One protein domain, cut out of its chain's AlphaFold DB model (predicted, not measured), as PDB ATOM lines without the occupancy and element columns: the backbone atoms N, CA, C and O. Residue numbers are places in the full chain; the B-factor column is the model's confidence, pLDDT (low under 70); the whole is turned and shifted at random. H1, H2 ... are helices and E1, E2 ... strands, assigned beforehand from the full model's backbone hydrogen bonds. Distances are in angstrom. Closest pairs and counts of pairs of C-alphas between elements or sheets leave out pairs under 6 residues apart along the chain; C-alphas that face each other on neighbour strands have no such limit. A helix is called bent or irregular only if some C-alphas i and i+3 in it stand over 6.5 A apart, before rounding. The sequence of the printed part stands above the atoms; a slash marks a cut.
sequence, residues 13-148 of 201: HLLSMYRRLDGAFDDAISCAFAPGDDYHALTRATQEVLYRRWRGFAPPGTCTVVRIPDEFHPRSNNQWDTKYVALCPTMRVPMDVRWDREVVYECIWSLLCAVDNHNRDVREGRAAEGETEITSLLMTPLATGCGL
ATOM      1  N   HIS A  13     -39.252 -53.216 -11.613       53.09
ATOM      2  CA  HIS A  13     -38.896 -52.154 -12.541       53.09
ATOM      3  C   HIS A  13     -37.599 -51.488 -12.084       53.09
ATOM      4  O   HIS A  13     -37.390 -51.248 -10.892       53.09
ATOM      5  N   LEU A  14     -36.708 -51.227 -13.034       49.94
ATOM      6  CA  LEU A  14     -35.445 -50.543 -12.783       49.94
ATOM      7  C   LEU A  14     -35.578 -49.048 -13.029       49.94
ATOM      8  O   LEU A  14     -36.172 -48.619 -14.014       49.94
ATOM      9  N   LEU A  15     -35.001 -48.282 -12.114       52.28
ATOM     10  CA  LEU A  15     -34.943 -46.830 -12.107       52.28
ATOM     11  C   LEU A  15     -33.504 -46.379 -12.311       52.28
ATOM     12  O   LEU A  15     -32.589 -46.917 -11.686       52.28
ATOM     13  N   SER A  16     -33.314 -45.327 -13.098       50.12
ATOM     14  CA  SER A  16     -32.020 -44.658 -13.237       50.12
ATOM     15  C   SER A  16     -32.125 -43.226 -12.738       50.12
ATOM     16  O   SER A  16     -31.965 -42.301 -13.529       50.12
ATOM     17  N   MET A  17     -32.323 -43.000 -11.434       52.50
ATOM     18  CA  MET A  17     -32.136 -41.646 -10.912       52.50
ATOM     19  C   MET A  17     -31.613 -41.540  -9.490       52.50
ATOM     20  O   MET A  17     -31.845 -42.374  -8.619       52.50
ATOM     21  N   TYR A  18     -30.877 -40.447  -9.284       49.53
ATOM     22  CA  TYR A  18     -30.122 -40.179  -8.072       49.53
ATOM     23  C   TYR A  18     -31.017 -39.943  -6.857       49.53
ATOM     24  O   TYR A  18     -30.640 -40.348  -5.761       49.53
ATOM     25  N   ARG A  19     -32.168 -39.259  -7.019       53.09
ATOM     26  CA  ARG A  19     -33.037 -38.845  -5.893       53.09
ATOM     27  C   ARG A  19     -34.497 -38.497  -6.225       53.09
ATOM     28  O   ARG A  19     -35.258 -38.290  -5.283       53.09
ATOM     29  N   ARG A  20     -34.896 -38.336  -7.488       69.06
ATOM     30  CA  ARG A  20     -36.231 -37.837  -7.866       69.06
ATOM     31  C   ARG A  20     -36.733 -38.598  -9.084       69.06
ATOM     32  O   ARG A  20     -35.929 -38.882  -9.958       69.06
ATOM     33  N   LEU A  21     -38.007 -38.976  -9.089       72.88
ATOM     34  CA  LEU A  21     -38.577 -39.891 -10.082       72.88
ATOM     35  C   LEU A  21     -39.515 -39.152 -11.040       72.88
ATOM     36  O   LEU A  21     -40.720 -39.373 -11.012       72.88
ATOM     37  N   ASP A  22     -38.991 -38.196 -11.801       69.31
ATOM     38  CA  ASP A  22     -39.826 -37.280 -12.590       69.31
ATOM     39  C   ASP A  22     -39.315 -36.982 -14.006       69.31
ATOM     40  O   ASP A  22     -39.796 -36.063 -14.664       69.31
ATOM     41  N   GLY A  23     -38.354 -37.767 -14.496       71.00
ATOM     42  CA  GLY A  23     -37.801 -37.631 -15.841       71.00
ATOM     43  C   GLY A  23     -37.982 -38.901 -16.666       71.00
ATOM     44  O   GLY A  23     -37.688 -39.993 -16.191       71.00
ATOM     45  N   ALA A  24     -38.404 -38.751 -17.925       81.06
ATOM     46  CA  ALA A  24     -38.487 -39.829 -18.917       81.06
ATOM     47  C   ALA A  24     -39.124 -41.123 -18.363       81.06
ATOM     48  O   ALA A  24     -40.307 -41.139 -18.043       81.06
ATOM     49  N   PHE A  25     -38.361 -42.213 -18.251       83.56
ATOM     50  CA  PHE A  25     -38.888 -43.486 -17.758       83.56
ATOM     51  C   PHE A  25     -39.249 -43.458 -16.265       83.56
ATOM     52  O   PHE A  25     -40.174 -44.153 -15.846       83.56
ATOM     53  N   ASP A  26     -38.590 -42.618 -15.466       83.56
ATOM     54  CA  ASP A  26     -38.896 -42.501 -14.041       83.56
ATOM     55  C   ASP A  26     -40.261 -41.837 -13.808       83.56
ATOM     56  O   ASP A  26     -40.942 -42.173 -12.841       83.56
ATOM     57  N   ASP A  27     -40.700 -40.961 -14.722       87.00
ATOM     58  CA  ASP A  27     -42.063 -40.413 -14.716       87.00
ATOM     59  C   ASP A  27     -43.109 -41.516 -14.924       87.00
ATOM     60  O   ASP A  27     -44.093 -41.588 -14.186       87.00
ATOM     61  N   ALA A  28     -42.861 -42.437 -15.861       89.12
ATOM     62  CA  ALA A  28     -43.740 -43.582 -16.085       89.12
ATOM     63  C   ALA A  28     -43.816 -44.494 -14.848       89.12
ATOM     64  O   ALA A  28     -44.892 -44.989 -14.513       89.12
ATOM     65  N   ILE A  29     -42.700 -44.676 -14.136       89.44
ATOM     66  CA  ILE A  29     -42.648 -45.442 -12.882       89.44
ATOM     67  C   ILE A  29     -43.420 -44.723 -11.769       89.44
ATOM     68  O   ILE A  29     -44.211 -45.363 -11.074       89.44
ATOM     69  N   SER A  30     -43.268 -43.406 -11.618       91.88
ATOM     70  CA  SER A  30     -44.069 -42.626 -10.666       91.88
ATOM     71  C   SER A  30     -45.561 -42.693 -10.989       91.88
ATOM     72  O   SER A  30     -46.356 -43.001 -10.106       91.88
ATOM     73  N   CYS A  31     -45.949 -42.512 -12.253       92.19
ATOM     74  CA  CYS A  31     -47.341 -42.632 -12.698       92.19
ATOM     75  C   CYS A  31     -47.929 -44.037 -12.482       92.19
ATOM     76  O   CYS A  31     -49.139 -44.185 -12.276       92.19
ATOM     77  N   ALA A  32     -47.088 -45.070 -12.554       92.88
ATOM     78  CA  ALA A  32     -47.491 -46.453 -12.344       92.88
ATOM     79  C   ALA A  32     -47.663 -46.804 -10.861       92.88
ATOM     80  O   ALA A  32     -48.657 -47.435 -10.507       92.88
ATOM     81  N   PHE A  33     -46.710 -46.429 -10.003       93.81
ATOM     82  CA  PHE A  33     -46.608 -46.987  -8.648       93.81
ATOM     83  C   PHE A  33     -46.864 -45.991  -7.517       93.81
ATOM     84  O   PHE A  33     -47.079 -46.421  -6.384       93.81
ATOM     85  N   ALA A  34     -46.856 -44.683  -7.777       95.12
ATOM     86  CA  ALA A  34     -47.298 -43.719  -6.778       95.12
ATOM     87  C   ALA A  34     -48.838 -43.737  -6.659       95.12
ATOM     88  O   ALA A  34     -49.532 -44.070  -7.626       95.12
ATOM     89  N   PRO A  35     -49.400 -43.374  -5.493       96.81
ATOM     90  CA  PRO A  35     -50.820 -43.087  -5.370       96.81
ATOM     91  C   PRO A  35     -51.254 -42.019  -6.382       96.81
ATOM     92  O   PRO A  35     -50.565 -41.014  -6.557       96.81
ATOM     93  N   GLY A  36     -52.409 -42.203  -7.023       93.81
ATOM     94  CA  GLY A  36     -52.910 -41.283  -8.052       93.81
ATOM     95  C   GLY A  36     -53.182 -39.858  -7.552       93.81
ATOM     96  O   GLY A  36     -53.232 -38.924  -8.346       93.81
ATOM     97  N   ASP A  37     -53.329 -39.682  -6.239       94.56
ATOM     98  CA  ASP A  37     -53.491 -38.401  -5.551       94.56
ATOM     99  C   ASP A  37     -52.169 -37.818  -5.006       94.56
ATOM    100  O   ASP A  37     -52.166 -36.703  -4.485       94.56
ATOM    101  N   ASP A  38     -51.042 -38.530  -5.133       96.25
ATOM    102  CA  ASP A  38     -49.731 -38.104  -4.629       96.25
ATOM    103  C   ASP A  38     -48.574 -38.672  -5.463       96.25
ATOM    104  O   ASP A  38     -47.865 -39.602  -5.071       96.25
ATOM    105  N   TYR A  39     -48.340 -38.039  -6.610       93.75
ATOM    106  CA  TYR A  39     -47.268 -38.378  -7.550       93.75
ATOM    107  C   TYR A  39     -45.876 -38.497  -6.894       93.75
ATOM    108  O   TYR A  39     -45.060 -39.337  -7.272       93.75
ATOM    109  N   HIS A  40     -45.582 -37.686  -5.873       94.75
ATOM    110  CA  HIS A  40     -44.263 -37.664  -5.233       94.75
ATOM    111  C   HIS A  40     -44.101 -38.689  -4.100       94.75
ATOM    112  O   HIS A  40     -43.007 -38.778  -3.532       94.75
ATOM    113  N   ALA A  41     -45.127 -39.474  -3.758       96.06
ATOM    114  CA  ALA A  41     -45.049 -40.426  -2.650       96.06
ATOM    115  C   ALA A  41     -43.940 -41.470  -2.849       96.06
ATOM    116  O   ALA A  41     -43.165 -41.727  -1.927       96.06
ATOM    117  N   LEU A  42     -43.789 -41.996  -4.070       94.38
ATOM    118  CA  LEU A  42     -42.729 -42.953  -4.405       94.38
ATOM    119  C   LEU A  42     -41.331 -42.329  -4.323       94.38
ATOM    120  O   LEU A  42     -40.394 -42.947  -3.817       94.38
ATOM    121  N   THR A  43     -41.189 -41.071  -4.750       93.62
ATOM    122  CA  THR A  43     -39.936 -40.319  -4.575       93.62
ATOM    123  C   THR A  43     -39.576 -40.191  -3.090       93.62
ATOM    124  O   THR A  43     -38.426 -40.395  -2.718       93.62
ATOM    125  N   ARG A  44     -40.537 -39.892  -2.209       95.12
ATOM    126  CA  ARG A  44     -40.248 -39.762  -0.770       95.12
ATOM    127  C   ARG A  44     -39.897 -41.108  -0.130       95.12
ATOM    128  O   ARG A  44     -38.927 -41.171   0.622       95.12
ATOM    129  N   ALA A  45     -40.611 -42.177  -0.487       94.69
ATOM    130  CA  ALA A  45     -40.313 -43.534  -0.021       94.69
ATOM    131  C   ALA A  45     -38.896 -43.985  -0.428       94.69
ATOM    132  O   ALA A  45     -38.118 -44.465   0.396       94.69
ATOM    133  N   THR A  46     -38.514 -43.757  -1.687       93.12
ATOM    134  CA  THR A  46     -37.159 -44.069  -2.175       93.12
ATOM    135  C   THR A  46     -36.087 -43.213  -1.496       93.12
ATOM    136  O   THR A  46     -35.064 -43.747  -1.061       93.12
ATOM    137  N   GLN A  47     -36.315 -41.908  -1.325       93.62
ATOM    138  CA  GLN A  47     -35.386 -41.011  -0.628       93.62
ATOM    139  C   GLN A  47     -35.144 -41.412   0.829       93.62
ATOM    140  O   GLN A  47     -34.018 -41.285   1.312       93.62
ATOM    141  N   GLU A  48     -36.161 -41.913   1.527       95.44
ATOM    142  CA  GLU A  48     -36.008 -42.410   2.893       95.44
ATOM    143  C   GLU A  48     -35.058 -43.613   2.954       95.44
ATOM    144  O   GLU A  48     -34.137 -43.637   3.779       95.44
ATOM    145  N   VAL A  49     -35.212 -44.579   2.043       94.25
ATOM    146  CA  VAL A  49     -34.300 -45.730   1.953       94.25
ATOM    147  C   VAL A  49     -32.884 -45.279   1.598       94.25
ATOM    148  O   VAL A  49     -31.920 -45.691   2.252       94.25
ATOM    149  N   LEU A  50     -32.743 -44.374   0.626       93.00
ATOM    150  CA  LEU A  50     -31.448 -43.794   0.263       93.00
ATOM    151  C   LEU A  50     -30.802 -43.048   1.438       93.00
ATOM    152  O   LEU A  50     -29.587 -43.119   1.621       93.00
ATOM    153  N   TYR A  51     -31.582 -42.356   2.270       94.94
ATOM    154  CA  TYR A  51     -31.069 -41.710   3.474       94.94
ATOM    155  C   TYR A  51     -30.560 -42.721   4.499       94.94
ATOM    156  O   TYR A  51     -29.449 -42.573   5.014       94.94
ATOM    157  N   ARG A  52     -31.330 -43.773   4.775       95.25
ATOM    158  CA  ARG A  52     -30.938 -44.815   5.734       95.25
ATOM    159  C   ARG A  52     -29.673 -45.552   5.287       95.25
ATOM    160  O   ARG A  52     -28.775 -45.741   6.102       95.25
ATOM    161  N   ARG A  53     -29.587 -45.920   4.003       93.62
ATOM    162  CA  ARG A  53     -28.487 -46.730   3.451       93.62
ATOM    163  C   ARG A  53     -27.243 -45.917   3.100       93.62
ATOM    164  O   ARG A  53     -26.133 -46.354   3.372       93.62
ATOM    165  N   TRP A  54     -27.431 -44.739   2.516       93.31
ATOM    166  CA  TRP A  54     -26.354 -43.966   1.891       93.31
ATOM    167  C   TRP A  54     -26.225 -42.540   2.432       93.31
ATOM    168  O   TRP A  54     -25.551 -41.703   1.835       93.31
ATOM    169  N   ARG A  55     -26.941 -42.202   3.516       94.50
ATOM    170  CA  ARG A  55     -27.076 -40.812   4.001       94.50
ATOM    171  C   ARG A  55     -27.533 -39.853   2.893       94.50
ATOM    172  O   ARG A  55     -27.219 -38.667   2.875       94.50
ATOM    173  N   GLY A  56     -28.321 -40.404   1.970       87.38
ATOM    174  CA  GLY A  56     -28.957 -39.745   0.840       87.38
ATOM    175  C   GLY A  56     -28.142 -39.835  -0.448       87.38
ATOM    176  O   GLY A  56     -28.698 -39.608  -1.517       87.38
ATOM    177  N   PHE A  57     -26.844 -40.120  -0.394       87.00
ATOM    178  CA  PHE A  57     -25.965 -40.078  -1.563       87.00
ATOM    179  C   PHE A  57     -25.594 -41.491  -2.017       87.00
ATOM    180  O   PHE A  57     -24.604 -42.039  -1.548       87.00
ATOM    181  N   ALA A  58     -26.378 -42.083  -2.920       91.06
ATOM    182  CA  ALA A  58     -25.988 -43.330  -3.575       91.06
ATOM    183  C   ALA A  58     -24.998 -43.021  -4.712       91.06
ATOM    184  O   ALA A  58     -25.371 -42.303  -5.641       91.06
ATOM    185  N   PRO A  59     -23.741 -43.495  -4.657       92.88
ATOM    186  CA  PRO A  59     -22.766 -43.242  -5.716       92.88
ATOM    187  C   PRO A  59     -23.233 -43.801  -7.070       92.88
ATOM    188  O   PRO A  59     -23.910 -44.834  -7.074       92.88
ATOM    189  N   PRO A  60     -22.883 -43.163  -8.206       94.31
ATOM    190  CA  PRO A  60     -23.074 -43.778  -9.515       94.31
ATOM    191  C   PRO A  60     -22.474 -45.189  -9.577       94.31
ATOM    192  O   PRO A  60     -21.531 -45.477  -8.843       94.31
ATOM    193  N   GLY A  61     -23.070 -46.074 -10.378       94.69
ATOM    194  CA  GLY A  61     -22.615 -47.467 -10.493       94.69
ATOM    195  C   GLY A  61     -23.154 -48.406  -9.406       94.69
ATOM    196  O   GLY A  61     -22.977 -49.618  -9.490       94.69
ATOM    197  N   THR A  62     -23.849 -47.891  -8.386       95.25
ATOM    198  CA  THR A  62     -24.451 -48.717  -7.321       95.25
ATOM    199  C   THR A  62     -25.893 -49.126  -7.640       95.25
ATOM    200  O   THR A  62     -26.507 -48.610  -8.568       95.25
ATOM    201  N   CYS A  63     -26.458 -50.047  -6.847       95.69
ATOM    202  CA  CYS A  63     -27.883 -50.371  -6.880       95.69
ATOM    203  C   CYS A  63     -28.482 -50.423  -5.468       95.69
ATOM    204  O   CYS A  63     -27.863 -50.926  -4.524       95.69
ATOM    205  N   THR A  64     -29.705 -49.912  -5.316       95.06
ATOM    206  CA  THR A  64     -30.517 -50.050  -4.097       95.06
ATOM    207  C   THR A  64     -31.909 -50.562  -4.436       95.06
ATOM    208  O   THR A  64     -32.677 -49.862  -5.089       95.06
ATOM    209  N   VAL A  65     -32.256 -51.755  -3.952       94.44
ATOM    210  CA  VAL A  65     -33.624 -52.291  -4.025       94.44
ATOM    211  C   VAL A  65     -34.491 -51.594  -2.975       94.44
ATOM    212  O   VAL A  65     -34.104 -51.492  -1.810       94.44
ATOM    213  N   VAL A  66     -35.654 -51.104  -3.394       93.81
ATOM    214  CA  VAL A  66     -36.645 -50.427  -2.555       93.81
ATOM    215  C   VAL A  66     -37.979 -51.149  -2.675       93.81
ATOM    216  O   VAL A  66     -38.484 -51.344  -3.780       93.81
ATOM    217  N   ARG A  67     -38.572 -51.507  -1.535       93.81
ATOM    218  CA  ARG A  67     -39.951 -51.994  -1.460       93.81
ATOM    219  C   ARG A  67     -40.917 -50.831  -1.701       93.81
ATOM    220  O   ARG A  67     -40.820 -49.797  -1.043       93.81
ATOM    221  N   ILE A  68     -41.847 -51.001  -2.637       94.00
ATOM    222  CA  ILE A  68     -42.997 -50.106  -2.799       94.00
ATOM    223  C   ILE A  68     -43.892 -50.294  -1.568       94.00
ATOM    224  O   ILE A  68     -44.225 -51.444  -1.276       94.00
ATOM    225  N   PRO A  69     -44.275 -49.224  -0.848       95.00
ATOM    226  CA  PRO A  69     -45.161 -49.342   0.306       95.00
ATOM    227  C   PRO A  69     -46.496 -50.009  -0.052       95.00
ATOM    228  O   PRO A  69     -47.113 -49.679  -1.071       95.00
ATOM    229  N   ASP A  70     -46.951 -50.950   0.778       93.19
ATOM    230  CA  ASP A  70     -48.151 -51.754   0.508       93.19
ATOM    231  C   ASP A  70     -49.413 -50.893   0.364       93.19
ATOM    232  O   ASP A  70     -50.289 -51.174  -0.458       93.19
ATOM    233  N   GLU A  71     -49.471 -49.778   1.088       94.88
ATOM    234  CA  GLU A  71     -50.558 -48.807   1.027       94.88
ATOM    235  C   GLU A  71     -50.670 -48.076  -0.322       94.88
ATOM    236  O   GLU A  71     -51.699 -47.445  -0.588       94.88
ATOM    237  N   PHE A  72     -49.656 -48.157  -1.195       95.56
ATOM    238  CA  PHE A  72     -49.718 -47.571  -2.540       95.56
ATOM    239  C   PHE A  72     -50.469 -48.472  -3.520       95.56
ATOM    240  O   PHE A  72     -51.119 -47.958  -4.427       95.56
ATOM    241  N   HIS A  73     -50.436 -49.798  -3.352       91.12
ATOM    242  CA  HIS A  73     -51.056 -50.741  -4.291       91.12
ATOM    243  C   HIS A  73     -52.540 -50.445  -4.588       91.12
ATOM    244  O   HIS A  73     -52.875 -50.325  -5.764       91.12
ATOM    245  N   PRO A  74     -53.436 -50.247  -3.597       93.81
ATOM    246  CA  PRO A  74     -54.845 -49.957  -3.882       93.81
ATOM    247  C   PRO A  74     -55.094 -48.554  -4.460       93.81
ATOM    248  O   PRO A  74     -56.214 -48.261  -4.873       93.81
ATOM    249  N   ARG A  75     -54.087 -47.672  -4.460       95.75
ATOM    250  CA  ARG A  75     -54.193 -46.263  -4.879       95.75
ATOM    251  C   ARG A  75     -53.386 -45.936  -6.135       95.75
ATOM    252  O   ARG A  75     -53.456 -44.805  -6.607       95.75
ATOM    253  N   SER A  76     -52.608 -46.884  -6.646       95.31
ATOM    254  CA  SER A  76     -51.712 -46.715  -7.790       95.31
ATOM    255  C   SER A  76     -52.237 -47.459  -9.016       95.31
ATOM    256  O   SER A  76     -53.167 -48.261  -8.934       95.31
ATOM    257  N   ASN A  77     -51.611 -47.224 -10.168       93.62
ATOM    258  CA  ASN A  77     -51.900 -47.934 -11.415       93.62
ATOM    259  C   ASN A  77     -51.051 -49.212 -11.563       93.62
ATOM    260  O   ASN A  77     -50.760 -49.635 -12.683       93.62
ATOM    261  N   ASN A  78     -50.635 -49.825 -10.449       91.44
ATOM    262  CA  ASN A  78     -49.773 -51.002 -10.442       91.44
ATOM    263  C   ASN A  78     -50.526 -52.252 -10.932       91.44
ATOM    264  O   ASN A  78     -51.101 -53.014 -10.154       91.44
ATOM    265  N   GLN A  79     -50.515 -52.473 -12.244       89.19
ATOM    266  CA  GLN A  79     -51.194 -53.606 -12.884       89.19
ATOM    267  C   GLN A  79     -50.372 -54.906 -12.850       89.19
ATOM    268  O   GLN A  79     -50.908 -55.978 -13.143       89.19
ATOM    269  N   TRP A  80     -49.093 -54.815 -12.484       85.88
ATOM    270  CA  TRP A  80     -48.108 -55.898 -12.580       85.88
ATOM    271  C   TRP A  80     -47.822 -56.595 -11.253       85.88
ATOM    272  O   TRP A  80     -47.033 -57.533 -11.230       85.88
ATOM    273  N   ASP A  81     -48.457 -56.151 -10.163       87.12
ATOM    274  CA  ASP A  81     -48.145 -56.613  -8.805       87.12
ATOM    275  C   ASP A  81     -46.659 -56.409  -8.446       87.12
ATOM    276  O   ASP A  81     -46.054 -57.159  -7.682       87.12
ATOM    277  N   THR A  82     -46.054 -55.367  -9.026       90.25
ATOM    278  CA  THR A  82     -44.667 -54.986  -8.770       90.25
ATOM    279  C   THR A  82     -44.525 -54.618  -7.307       90.25
ATOM    280  O   THR A  82     -45.229 -53.735  -6.822       90.25
ATOM    281  N   LYS A  83     -43.594 -55.269  -6.611       92.75
ATOM    282  CA  LYS A  83     -43.303 -54.987  -5.199       92.75
ATOM    283  C   LYS A  83     -42.074 -54.118  -5.008       92.75
ATOM    284  O   LYS A  83     -41.952 -53.445  -3.991       92.75
ATOM    285  N   TYR A  84     -41.165 -54.134  -5.976       94.38
ATOM    286  CA  TYR A  84     -39.841 -53.560  -5.826       94.38
ATOM    287  C   TYR A  84     -39.500 -52.629  -6.965       94.38
ATOM    288  O   TYR A  84     -39.841 -52.874  -8.124       94.38
ATOM    289  N   VAL A  85     -38.716 -51.618  -6.619       93.44
ATOM    290  CA  VAL A  85     -38.021 -50.787  -7.582       93.44
ATOM    291  C   VAL A  85     -36.540 -50.787  -7.248       93.44
ATOM    292  O   VAL A  85     -36.167 -50.586  -6.094       93.44
ATOM    293  N   ALA A  86     -35.687 -51.034  -8.237       93.44
ATOM    294  CA  ALA A  86     -34.242 -50.987  -8.044       93.44
ATOM    295  C   ALA A  86     -33.677 -49.677  -8.598       93.44
ATOM    296  O   ALA A  86     -33.875 -49.345  -9.762       93.44
ATOM    297  N   LEU A  87     -33.001 -48.928  -7.730       92.94
ATOM    298  CA  LEU A  87     -32.408 -47.625  -8.010       92.94
ATOM    299  C   LEU A  87     -30.956 -47.808  -8.448       92.94
ATOM    300  O   LEU A  87     -30.115 -48.115  -7.603       92.94
ATOM    301  N   CYS A  88     -30.669 -47.572  -9.724       93.44
ATOM    302  CA  CYS A  88     -29.333 -47.609 -10.316       93.44
ATOM    303  C   CYS A  88     -28.887 -46.187 -10.700       93.44
ATOM    304  O   CYS A  88     -29.072 -45.772 -11.847       93.44
ATOM    305  N   PRO A  89     -28.367 -45.376  -9.761       92.19
ATOM    306  CA  PRO A  89     -27.853 -44.052 -10.089       92.19
ATOM    307  C   PRO A  89     -26.743 -44.133 -11.144       92.19
ATOM    308  O   PRO A  89     -25.735 -44.800 -10.954       92.19
ATOM    309  N   THR A  90     -26.903 -43.386 -12.232       91.56
ATOM    310  CA  THR A  90     -25.886 -43.237 -13.288       91.56
ATOM    311  C   THR A  90     -25.213 -41.866 -13.266       91.56
ATOM    312  O   THR A  90     -24.151 -41.670 -13.840       91.56
ATOM    313  N   MET A  91     -25.821 -40.890 -12.591       88.94
ATOM    314  CA  MET A  91     -25.343 -39.512 -12.521       88.94
ATOM    315  C   MET A  91     -25.921 -38.807 -11.300       88.94
ATOM    316  O   MET A  91     -27.066 -39.062 -10.931       88.94
ATOM    317  N   ARG A  92     -25.161 -37.888 -10.689       85.12
ATOM    318  CA  ARG A  92     -25.619 -37.106  -9.521       85.12
ATOM    319  C   ARG A  92     -26.730 -36.117  -9.862       85.12
ATOM    320  O   ARG A  92     -27.644 -35.886  -9.074       85.12
ATOM    321  N   VAL A  93     -26.581 -35.484 -11.012       85.69
ATOM    322  CA  VAL A  93     -27.523 -34.555 -11.632       85.69
ATOM    323  C   VAL A  93     -27.555 -34.890 -13.121       85.69
ATOM    324  O   VAL A  93     -26.547 -35.402 -13.608       85.69
ATOM    325  N   PRO A  94     -28.655 -34.620 -13.842       88.00
ATOM    326  CA  PRO A  94     -28.705 -34.832 -15.285       88.00
ATOM    327  C   PRO A  94     -27.528 -34.151 -16.001       88.00
ATOM    328  O   PRO A  94     -27.401 -32.928 -15.948       88.00
ATOM    329  N   MET A  95     -26.644 -34.944 -16.611       90.00
ATOM    330  CA  MET A  95     -25.442 -34.476 -17.311       90.00
ATOM    331  C   MET A  95     -24.876 -35.565 -18.230       90.00
ATOM    332  O   MET A  95     -25.173 -36.738 -18.029       90.00
ATOM    333  N   ASP A  96     -23.997 -35.176 -19.159       93.75
ATOM    334  CA  ASP A  96     -23.170 -36.113 -19.933       93.75
ATOM    335  C   ASP A  96     -22.293 -36.953 -18.988       93.75
ATOM    336  O   ASP A  96     -21.527 -36.405 -18.185       93.75
ATOM    337  N   VAL A  97     -22.412 -38.280 -19.080       93.81
ATOM    338  CA  VAL A  97     -21.628 -39.240 -18.288       93.81
ATOM    339  C   VAL A  97     -20.757 -40.157 -19.131       93.81
ATOM    340  O   VAL A  97     -20.218 -41.123 -18.607       93.81
ATOM    341  N   ARG A  98     -20.533 -39.856 -20.414       93.81
ATOM    342  CA  ARG A  98     -19.647 -40.679 -21.259       93.81
ATOM    343  C   ARG A  98     -18.214 -40.765 -20.730       93.81
ATOM    344  O   ARG A  98     -17.520 -41.727 -21.052       93.81
ATOM    345  N   TRP A  99     -17.797 -39.783 -19.923       92.75
ATOM    346  CA  TRP A  99     -16.512 -39.771 -19.216       92.75
ATOM    347  C   TRP A  99     -16.362 -40.940 -18.238       92.75
ATOM    348  O   TRP A  99     -15.248 -41.419 -18.034       92.75
ATOM    349  N   ASP A 100     -17.465 -41.395 -17.643       94.50
ATOM    350  CA  ASP A 100     -17.485 -42.583 -16.809       94.50
ATOM    351  C   ASP A 100     -17.572 -43.789 -17.738       94.50
ATOM    352  O   ASP A 100     -18.607 -44.051 -18.354       94.50
ATOM    353  N   ARG A 101     -16.441 -44.479 -17.900       94.25
ATOM    354  CA  ARG A 101     -16.274 -45.561 -18.871       94.25
ATOM    355  C   ARG A 101     -17.049 -46.824 -18.492       94.25
ATOM    356  O   ARG A 101     -17.356 -47.611 -19.387       94.25
ATOM    357  N   GLU A 102     -17.466 -46.980 -17.240       95.44
ATOM    358  CA  GLU A 102     -17.985 -48.254 -16.721       95.44
ATOM    359  C   GLU A 102     -19.347 -48.139 -16.028       95.44
ATOM    360  O   GLU A 102     -19.915 -49.163 -15.659       95.44
ATOM    361  N   VAL A 103     -19.932 -46.939 -15.922       95.56
ATOM    362  CA  VAL A 103     -21.186 -46.706 -15.178       95.56
ATOM    363  C   VAL A 103     -22.318 -47.692 -15.488       95.56
ATOM    364  O   VAL A 103     -23.059 -48.085 -14.583       95.56
ATOM    365  N   VAL A 104     -22.480 -48.114 -16.752       96.00
ATOM    366  CA  VAL A 104     -23.504 -49.104 -17.118       96.00
ATOM    367  C   VAL A 104     -23.110 -50.478 -16.591       96.00
ATOM    368  O   VAL A 104     -23.919 -51.108 -15.913       96.00
ATOM    369  N   TYR A 105     -21.883 -50.929 -16.865       97.69
ATOM    370  CA  TYR A 105     -21.363 -52.201 -16.358       97.69
ATOM    371  C   TYR A 105     -21.506 -52.297 -14.831       97.69
ATOM    372  O   TYR A 105     -22.072 -53.266 -14.321       97.69
ATOM    373  N   GLU A 106     -21.078 -51.261 -14.107       97.50
ATOM    374  CA  GLU A 106     -21.159 -51.182 -12.648       97.50
ATOM    375  C   GLU A 106     -22.604 -51.237 -12.145       97.50
ATOM    376  O   GLU A 106     -22.911 -52.019 -11.246       97.50
ATOM    377  N   CYS A 107     -23.521 -50.469 -12.750       96.56
ATOM    378  CA  CYS A 107     -24.932 -50.479 -12.358       96.56
ATOM    379  C   CYS A 107     -25.571 -51.860 -12.544       96.56
ATOM    380  O   CYS A 107     -26.328 -52.307 -11.680       96.56
ATOM    381  N   ILE A 108     -25.282 -52.539 -13.658       97.00
ATOM    382  CA  ILE A 108     -25.823 -53.873 -13.947       97.00
ATOM    383  C   ILE A 108     -25.243 -54.900 -12.977       97.00
ATOM    384  O   ILE A 108     -25.994 -55.677 -12.390       97.00
ATOM    385  N   TRP A 109     -23.932 -54.868 -12.739       98.00
ATOM    386  CA  TRP A 109     -23.292 -55.736 -11.755       98.00
ATOM    387  C   TRP A 109     -23.870 -55.528 -10.350       98.00
ATOM    388  O   TRP A 109     -24.321 -56.473  -9.698       98.00
ATOM    389  N   SER A 110     -23.925 -54.274  -9.899       97.94
ATOM    390  CA  SER A 110     -24.476 -53.895  -8.598       97.94
ATOM    391  C   SER A 110     -25.940 -54.288  -8.452       97.94
ATOM    392  O   SER A 110     -26.354 -54.687  -7.362       97.94
ATOM    393  N   LEU A 111     -26.730 -54.196  -9.524       96.75
ATOM    394  CA  LEU A 111     -28.109 -54.667  -9.544       96.75
ATOM    395  C   LEU A 111     -28.195 -56.165  -9.265       96.75
ATOM    396  O   LEU A 111     -28.956 -56.571  -8.388       96.75
ATOM    397  N   LEU A 112     -27.426 -56.973  -9.993       97.25
ATOM    398  CA  LEU A 112     -27.442 -58.428  -9.843       97.25
ATOM    399  C   LEU A 112     -27.039 -58.825  -8.419       97.25
ATOM    400  O   LEU A 112     -27.755 -59.586  -7.770       97.25
ATOM    401  N   CYS A 113     -25.982 -58.208  -7.879       98.19
ATOM    402  CA  CYS A 113     -25.594 -58.389  -6.482       98.19
ATOM    403  C   CYS A 113     -26.695 -57.964  -5.499       98.19
ATOM    404  O   CYS A 113     -26.927 -58.642  -4.501       98.19
ATOM    405  N   ALA A 114     -27.367 -56.830  -5.726       97.06
ATOM    406  CA  ALA A 114     -28.418 -56.349  -4.830       97.06
ATOM    407  C   ALA A 114     -29.630 -57.294  -4.808       97.06
ATOM    408  O   ALA A 114     -30.174 -57.552  -3.734       97.06
ATOM    409  N   VAL A 115     -30.008 -57.837  -5.968       96.50
ATOM    410  CA  VAL A 115     -31.084 -58.827  -6.107       96.50
ATOM    411  C   VAL A 115     -30.706 -60.155  -5.454       96.50
ATOM    412  O   VAL A 115     -31.499 -60.681  -4.678       96.50
ATOM    413  N   ASP A 116     -29.501 -60.679  -5.701       97.19
ATOM    414  CA  ASP A 116     -29.054 -61.931  -5.075       97.19
ATOM    415  C   ASP A 116     -28.992 -61.811  -3.549       97.19
ATOM    416  O   ASP A 116     -29.508 -62.670  -2.836       97.19
ATOM    417  N   ASN A 117     -28.442 -60.707  -3.037       97.31
ATOM    418  CA  ASN A 117     -28.400 -60.446  -1.602       97.31
ATOM    419  C   ASN A 117     -29.810 -60.382  -0.994       97.31
ATOM    420  O   ASN A 117     -30.049 -61.018   0.031       97.31
ATOM    421  N   HIS A 118     -30.747 -59.677  -1.640       96.56
ATOM    422  CA  HIS A 118     -32.151 -59.631  -1.212       96.56
ATOM    423  C   HIS A 118     -32.782 -61.026  -1.196       96.56
ATOM    424  O   HIS A 118     -33.337 -61.449  -0.184       96.56
ATOM    425  N   ASN A 119     -32.649 -61.782  -2.287       97.06
ATOM    426  CA  ASN A 119     -33.216 -63.126  -2.394       97.06
ATOM    427  C   ASN A 119     -32.604 -64.090  -1.380       97.06
ATOM    428  O   ASN A 119     -33.298 -64.948  -0.836       97.06
ATOM    429  N   ARG A 120     -31.304 -63.966  -1.103       97.44
ATOM    430  CA  ARG A 120     -30.634 -64.734  -0.054       97.44
ATOM    431  C   ARG A 120     -31.207 -64.404   1.322       97.44
ATOM    432  O   ARG A 120     -31.501 -65.322   2.079       97.44
ATOM    433  N   ASP A 121     -31.429 -63.128   1.629       97.56
ATOM    434  CA  ASP A 121     -32.043 -62.724   2.898       97.56
ATOM    435  C   ASP A 121     -33.494 -63.204   3.033       97.56
ATOM    436  O   ASP A 121     -33.892 -63.607   4.127       97.56
ATOM    437  N   VAL A 122     -34.270 -63.246   1.944       96.62
ATOM    438  CA  VAL A 122     -35.616 -63.848   1.943       96.62
ATOM    439  C   VAL A 122     -35.545 -65.351   2.227       96.62
ATOM    440  O   VAL A 122     -36.210 -65.829   3.145       96.62
ATOM    441  N   ARG A 123     -34.710 -66.100   1.493       97.00
ATOM    442  CA  ARG A 123     -34.556 -67.561   1.668       97.00
ATOM    443  C   ARG A 123     -34.087 -67.945   3.066       97.00
ATOM    444  O   ARG A 123     -34.491 -68.977   3.592       97.00
ATOM    445  N   GLU A 124     -33.236 -67.118   3.660       97.69
ATOM    446  CA  GLU A 124     -32.653 -67.355   4.980       97.69
ATOM    447  C   GLU A 124     -33.496 -66.754   6.121       97.69
ATOM    448  O   GLU A 124     -33.080 -66.798   7.278       97.69
ATOM    449  N   GLY A 125     -34.681 -66.205   5.820       96.00
ATOM    450  CA  GLY A 125     -35.610 -65.666   6.818       96.00
ATOM    451  C   GLY A 125     -35.103 -64.413   7.538       96.00
ATOM    452  O   GLY A 125     -35.525 -64.134   8.658       96.00
ATOM    453  N   ARG A 126     -34.172 -63.675   6.923       96.25
ATOM    454  CA  ARG A 126     -33.625 -62.404   7.432       96.25
ATOM    455  C   ARG A 126     -34.311 -61.168   6.865       96.25
ATOM    456  O   ARG A 126     -34.125 -60.080   7.410       96.25
ATOM    457  N   ALA A 127     -35.044 -61.313   5.767       93.31
ATOM    458  CA  ALA A 127     -35.808 -60.219   5.192       93.31
ATOM    459  C   ALA A 127     -36.962 -59.799   6.120       93.31
ATOM    460  O   ALA A 127     -37.409 -60.566   6.975       93.31
ATOM    461  N   ALA A 128     -37.436 -58.563   5.956       89.75
ATOM    462  CA  ALA A 128     -38.603 -58.080   6.683       89.75
ATOM    463  C   ALA A 128     -39.860 -58.903   6.335       89.75
ATOM    464  O   ALA A 128     -39.934 -59.565   5.299       89.75
ATOM    465  N   GLU A 129     -40.868 -58.857   7.206       88.94
ATOM    466  CA  GLU A 129     -42.144 -59.527   6.952       88.94
ATOM    467  C   GLU A 129     -42.788 -59.011   5.652       88.94
ATOM    468  O   GLU A 129     -42.788 -57.812   5.376       88.94
ATOM    469  N   GLY A 130     -43.323 -59.927   4.838       86.81
ATOM    470  CA  GLY A 130     -43.954 -59.605   3.551       86.81
ATOM    471  C   GLY A 130     -42.992 -59.487   2.362       86.81
ATOM    472  O   GLY A 130     -43.451 -59.374   1.219       86.81
ATOM    473  N   GLU A 131     -41.680 -59.562   2.597       91.56
ATOM    474  CA  GLU A 131     -40.667 -59.615   1.543       91.56
ATOM    475  C   GLU A 131     -40.691 -60.968   0.812       91.56
ATOM    476  O   GLU A 131     -40.833 -62.031   1.418       91.56
ATOM    477  N   THR A 132     -40.556 -60.941  -0.515       94.06
ATOM    478  CA  THR A 132     -40.545 -62.133  -1.375       94.06
ATOM    479  C   THR A 132     -39.362 -62.110  -2.330       94.06
ATOM    480  O   THR A 132     -38.846 -61.042  -2.663       94.06
ATOM    481  N   GLU A 133     -38.949 -63.289  -2.798       95.19
ATOM    482  CA  GLU A 133     -37.886 -63.388  -3.793       95.19
ATOM    483  C   GLU A 133     -38.261 -62.671  -5.092       95.19
ATOM    484  O   GLU A 133     -39.402 -62.673  -5.562       95.19
ATOM    485  N   ILE A 134     -37.238 -62.075  -5.676       94.38
ATOM    486  CA  ILE A 134     -37.229 -61.377  -6.942       94.38
ATOM    487  C   ILE A 134     -36.854 -62.390  -8.015       94.38
ATOM    488  O   ILE A 134     -35.714 -62.851  -8.066       94.38
ATOM    489  N   THR A 135     -37.795 -62.722  -8.891       92.62
ATOM    490  CA  THR A 135     -37.581 -63.737  -9.934       92.62
ATOM    491  C   THR A 135     -37.581 -63.164 -11.347       92.62
ATOM    492  O   THR A 135     -37.202 -63.862 -12.285       92.62
ATOM    493  N   SER A 136     -37.980 -61.900 -11.522       88.38
ATOM    494  CA  SER A 136     -37.975 -61.240 -12.826       88.38
ATOM    495  C   SER A 136     -37.671 -59.744 -12.727       88.38
ATOM    496  O   SER A 136     -37.997 -59.089 -11.737       88.38
ATOM    497  N   LEU A 137     -37.034 -59.212 -13.770       88.19
ATOM    498  CA  LEU A 137     -36.614 -57.817 -13.884       88.19
ATOM    499  C   LEU A 137     -37.114 -57.252 -15.220       88.19
ATOM    500  O   LEU A 137     -36.917 -57.867 -16.266       88.19
ATOM    501  N   LEU A 138     -37.710 -56.065 -15.190       88.00
ATOM    502  CA  LEU A 138     -37.902 -55.195 -16.342       88.00
ATOM    503  C   LEU A 138     -36.852 -54.085 -16.286       88.00
ATOM    504  O   LEU A 138     -36.777 -53.320 -15.320       88.00
ATOM    505  N   MET A 139     -36.064 -53.992 -17.351       84.88
ATOM    506  CA  MET A 139     -34.971 -53.040 -17.485       84.88
ATOM    507  C   MET A 139     -35.180 -52.141 -18.691       84.88
ATOM    508  O   MET A 139     -35.577 -52.607 -19.757       84.88
ATOM    509  N   THR A 140     -34.847 -50.867 -18.528       85.88
ATOM    510  CA  THR A 140     -34.671 -49.926 -19.632       85.88
ATOM    511  C   THR A 140     -33.208 -49.520 -19.758       85.88
ATOM    512  O   THR A 140     -32.432 -49.710 -18.813       85.88
ATOM    513  N   PRO A 141     -32.806 -48.970 -20.916       91.06
ATOM    514  CA  PRO A 141     -31.457 -48.473 -21.083       91.06
ATOM    515  C   PRO A 141     -31.065 -47.425 -20.033       91.06
ATOM    516  O   PRO A 141     -31.749 -46.421 -19.840       91.06
ATOM    517  N   LEU A 142     -29.948 -47.680 -19.351       90.94
ATOM    518  CA  LEU A 142     -29.381 -46.814 -18.321       90.94
ATOM    519  C   LEU A 142     -28.455 -45.786 -18.980       90.94
ATOM    520  O   LEU A 142     -27.670 -46.136 -19.856       90.94
ATOM    521  N   ALA A 143     -28.529 -44.527 -18.540       92.00
ATOM    522  CA  ALA A 143     -27.695 -43.413 -19.015       92.00
ATOM    523  C   ALA A 143     -27.799 -43.042 -20.515       92.00
ATOM    524  O   ALA A 143     -27.116 -42.114 -20.942       92.00
ATOM    525  N   THR A 144     -28.673 -43.666 -21.312       92.12
ATOM    526  CA  THR A 144     -28.784 -43.362 -22.756       92.12
ATOM    527  C   THR A 144     -29.597 -42.106 -23.084       92.12
ATOM    528  O   THR A 144     -29.572 -41.619 -24.210       92.12
ATOM    529  N   GLY A 145     -30.326 -41.567 -22.102       89.50
ATOM    530  CA  GLY A 145     -31.009 -40.276 -22.198       89.50
ATOM    531  C   GLY A 145     -30.047 -39.114 -21.951       89.50
ATOM    532  O   GLY A 145     -29.123 -38.872 -22.719       89.50
ATOM    533  N   CYS A 146     -30.227 -38.402 -20.833       89.62
ATOM    534  CA  CYS A 146     -29.375 -37.257 -20.471       89.62
ATOM    535  C   CYS A 146     -27.884 -37.609 -20.315       89.62
ATOM    536  O   CYS A 146     -27.047 -36.720 -20.414       89.62
ATOM    537  N   GLY A 147     -27.570 -38.884 -20.066       91.88
ATOM    538  CA  GLY A 147     -26.205 -39.371 -19.886       91.88
ATOM    539  C   GLY A 147     -25.401 -39.522 -21.174       91.88
ATOM    540  O   GLY A 147     -24.181 -39.638 -21.101       91.88
ATOM    541  N   LEU A 148     -26.072 -39.485 -22.332       93.50
ATOM    542  CA  LEU A 148     -25.490 -39.586 -23.673       93.50
ATOM    543  C   LEU A 148     -24.702 -40.875 -23.959       93.50
ATOM    544  O   LEU A 148     -23.988 -40.924 -24.954       93.50
TER     545      LEU A 148
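Overview. This is residues 13 to 148 of the 201 residues of an uncharacterized protein of Bionectria ochroleuca (UniProt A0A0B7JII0). A small three-stranded sheet forms the core of a three-layer arrangement, helices on both faces of a sheet: H1 and H2 cover one face, and the long helix H4 covers the other. The short helix H3 lies off the sheet, and long stretches with no named element, residues 88 to 102 and 124 to 135, link E3 to H4 and H4 to E4. The printed part has 136 residues, with four named helices and four named strands in the order E1, H1, H2, E2, H3, E3, H4, E4; the sheet runs E1, E3, E2 and is mixed. The class is mixed, helices and strands, with under half of the residues in named elements. The whole is compact, with a radius of gyration of the C-alphas of 14.4 A and spans of 41 by 37 by 27 A.

Arrangement. In the sheet, E3, residues 84 to 87, is the inner strand. E1, residues 13 to 15, is parallel to it at 25 degrees, with N 15 and O 86 within hydrogen-bond range at 2.8 A. E2, residues 64 to 67, is antiparallel to E3 at 154 degrees, with N 66 and O 85 at 2.8 A and N 64 and O 87 at 2.9 A. H2, residues 41 to 54, is on the sheet at a height of 8.8 A, over E2 and slantwise to it at 47 degrees on the local plane; the closest C-alphas are those of Thr 46 and Val 66, 6.4 A. H4, residues 103 to 123, is on the sheet too, its C-alpha 114 being 6.6 A from that of Val 65 in E2. H1, residues 25 to 33, is on the sheet, with the C-alphas of Asp 26 and Leu 15 closest at 6.2 A. H1 only just touches H2, with 3 pairs of C-alphas within 8 A, made by residues 42 to 43 of H2 alone; Ser 30 and Leu 42 have the closest C-alphas, 6.4 A. H3, residues 70 to 75, is not on the sheet and is close to H1 but not clearly touching it; the C-alphas of Phe 33 and Phe 72 are closest at 6.9 A. E4, residues 136 to 138, pairs with no named strand; its C-alpha 138 is 5.0 A from that of His 13. In H1, H2 and H4 every O i to N i+4 pair is within hydrogen-bond range; in H3 0 of 2 are, beside 2 of 3 O i to N i+3 pairs.

Along the chain. E1 begins at C-alpha 13, (-38.896, -52.154, -12.541). E2 and E3 measure 10.0 A and 9.8 A. H4, 30.0 A, runs from C-alpha 103 at (-21.186, -46.706, -15.178); H2 measures 19.6 A and H1 12.4 A. H3, 9.8 A, is irregular, but only just: C-alphas 71 and 74 are 6.6 A apart. E4 ends at C-alpha 138, (-37.902, -55.195, -16.342).

Size, cuts and confidence. The two C-alphas farthest apart, those of Pro 74 and Trp 99, are 42.5 A from each other. The printed part has no cut. The links E3 to H4 and H4 to E4 are long. The mean pLDDT of the printed part is 90.2; residues 13 to 20 and residue 22 are under 70.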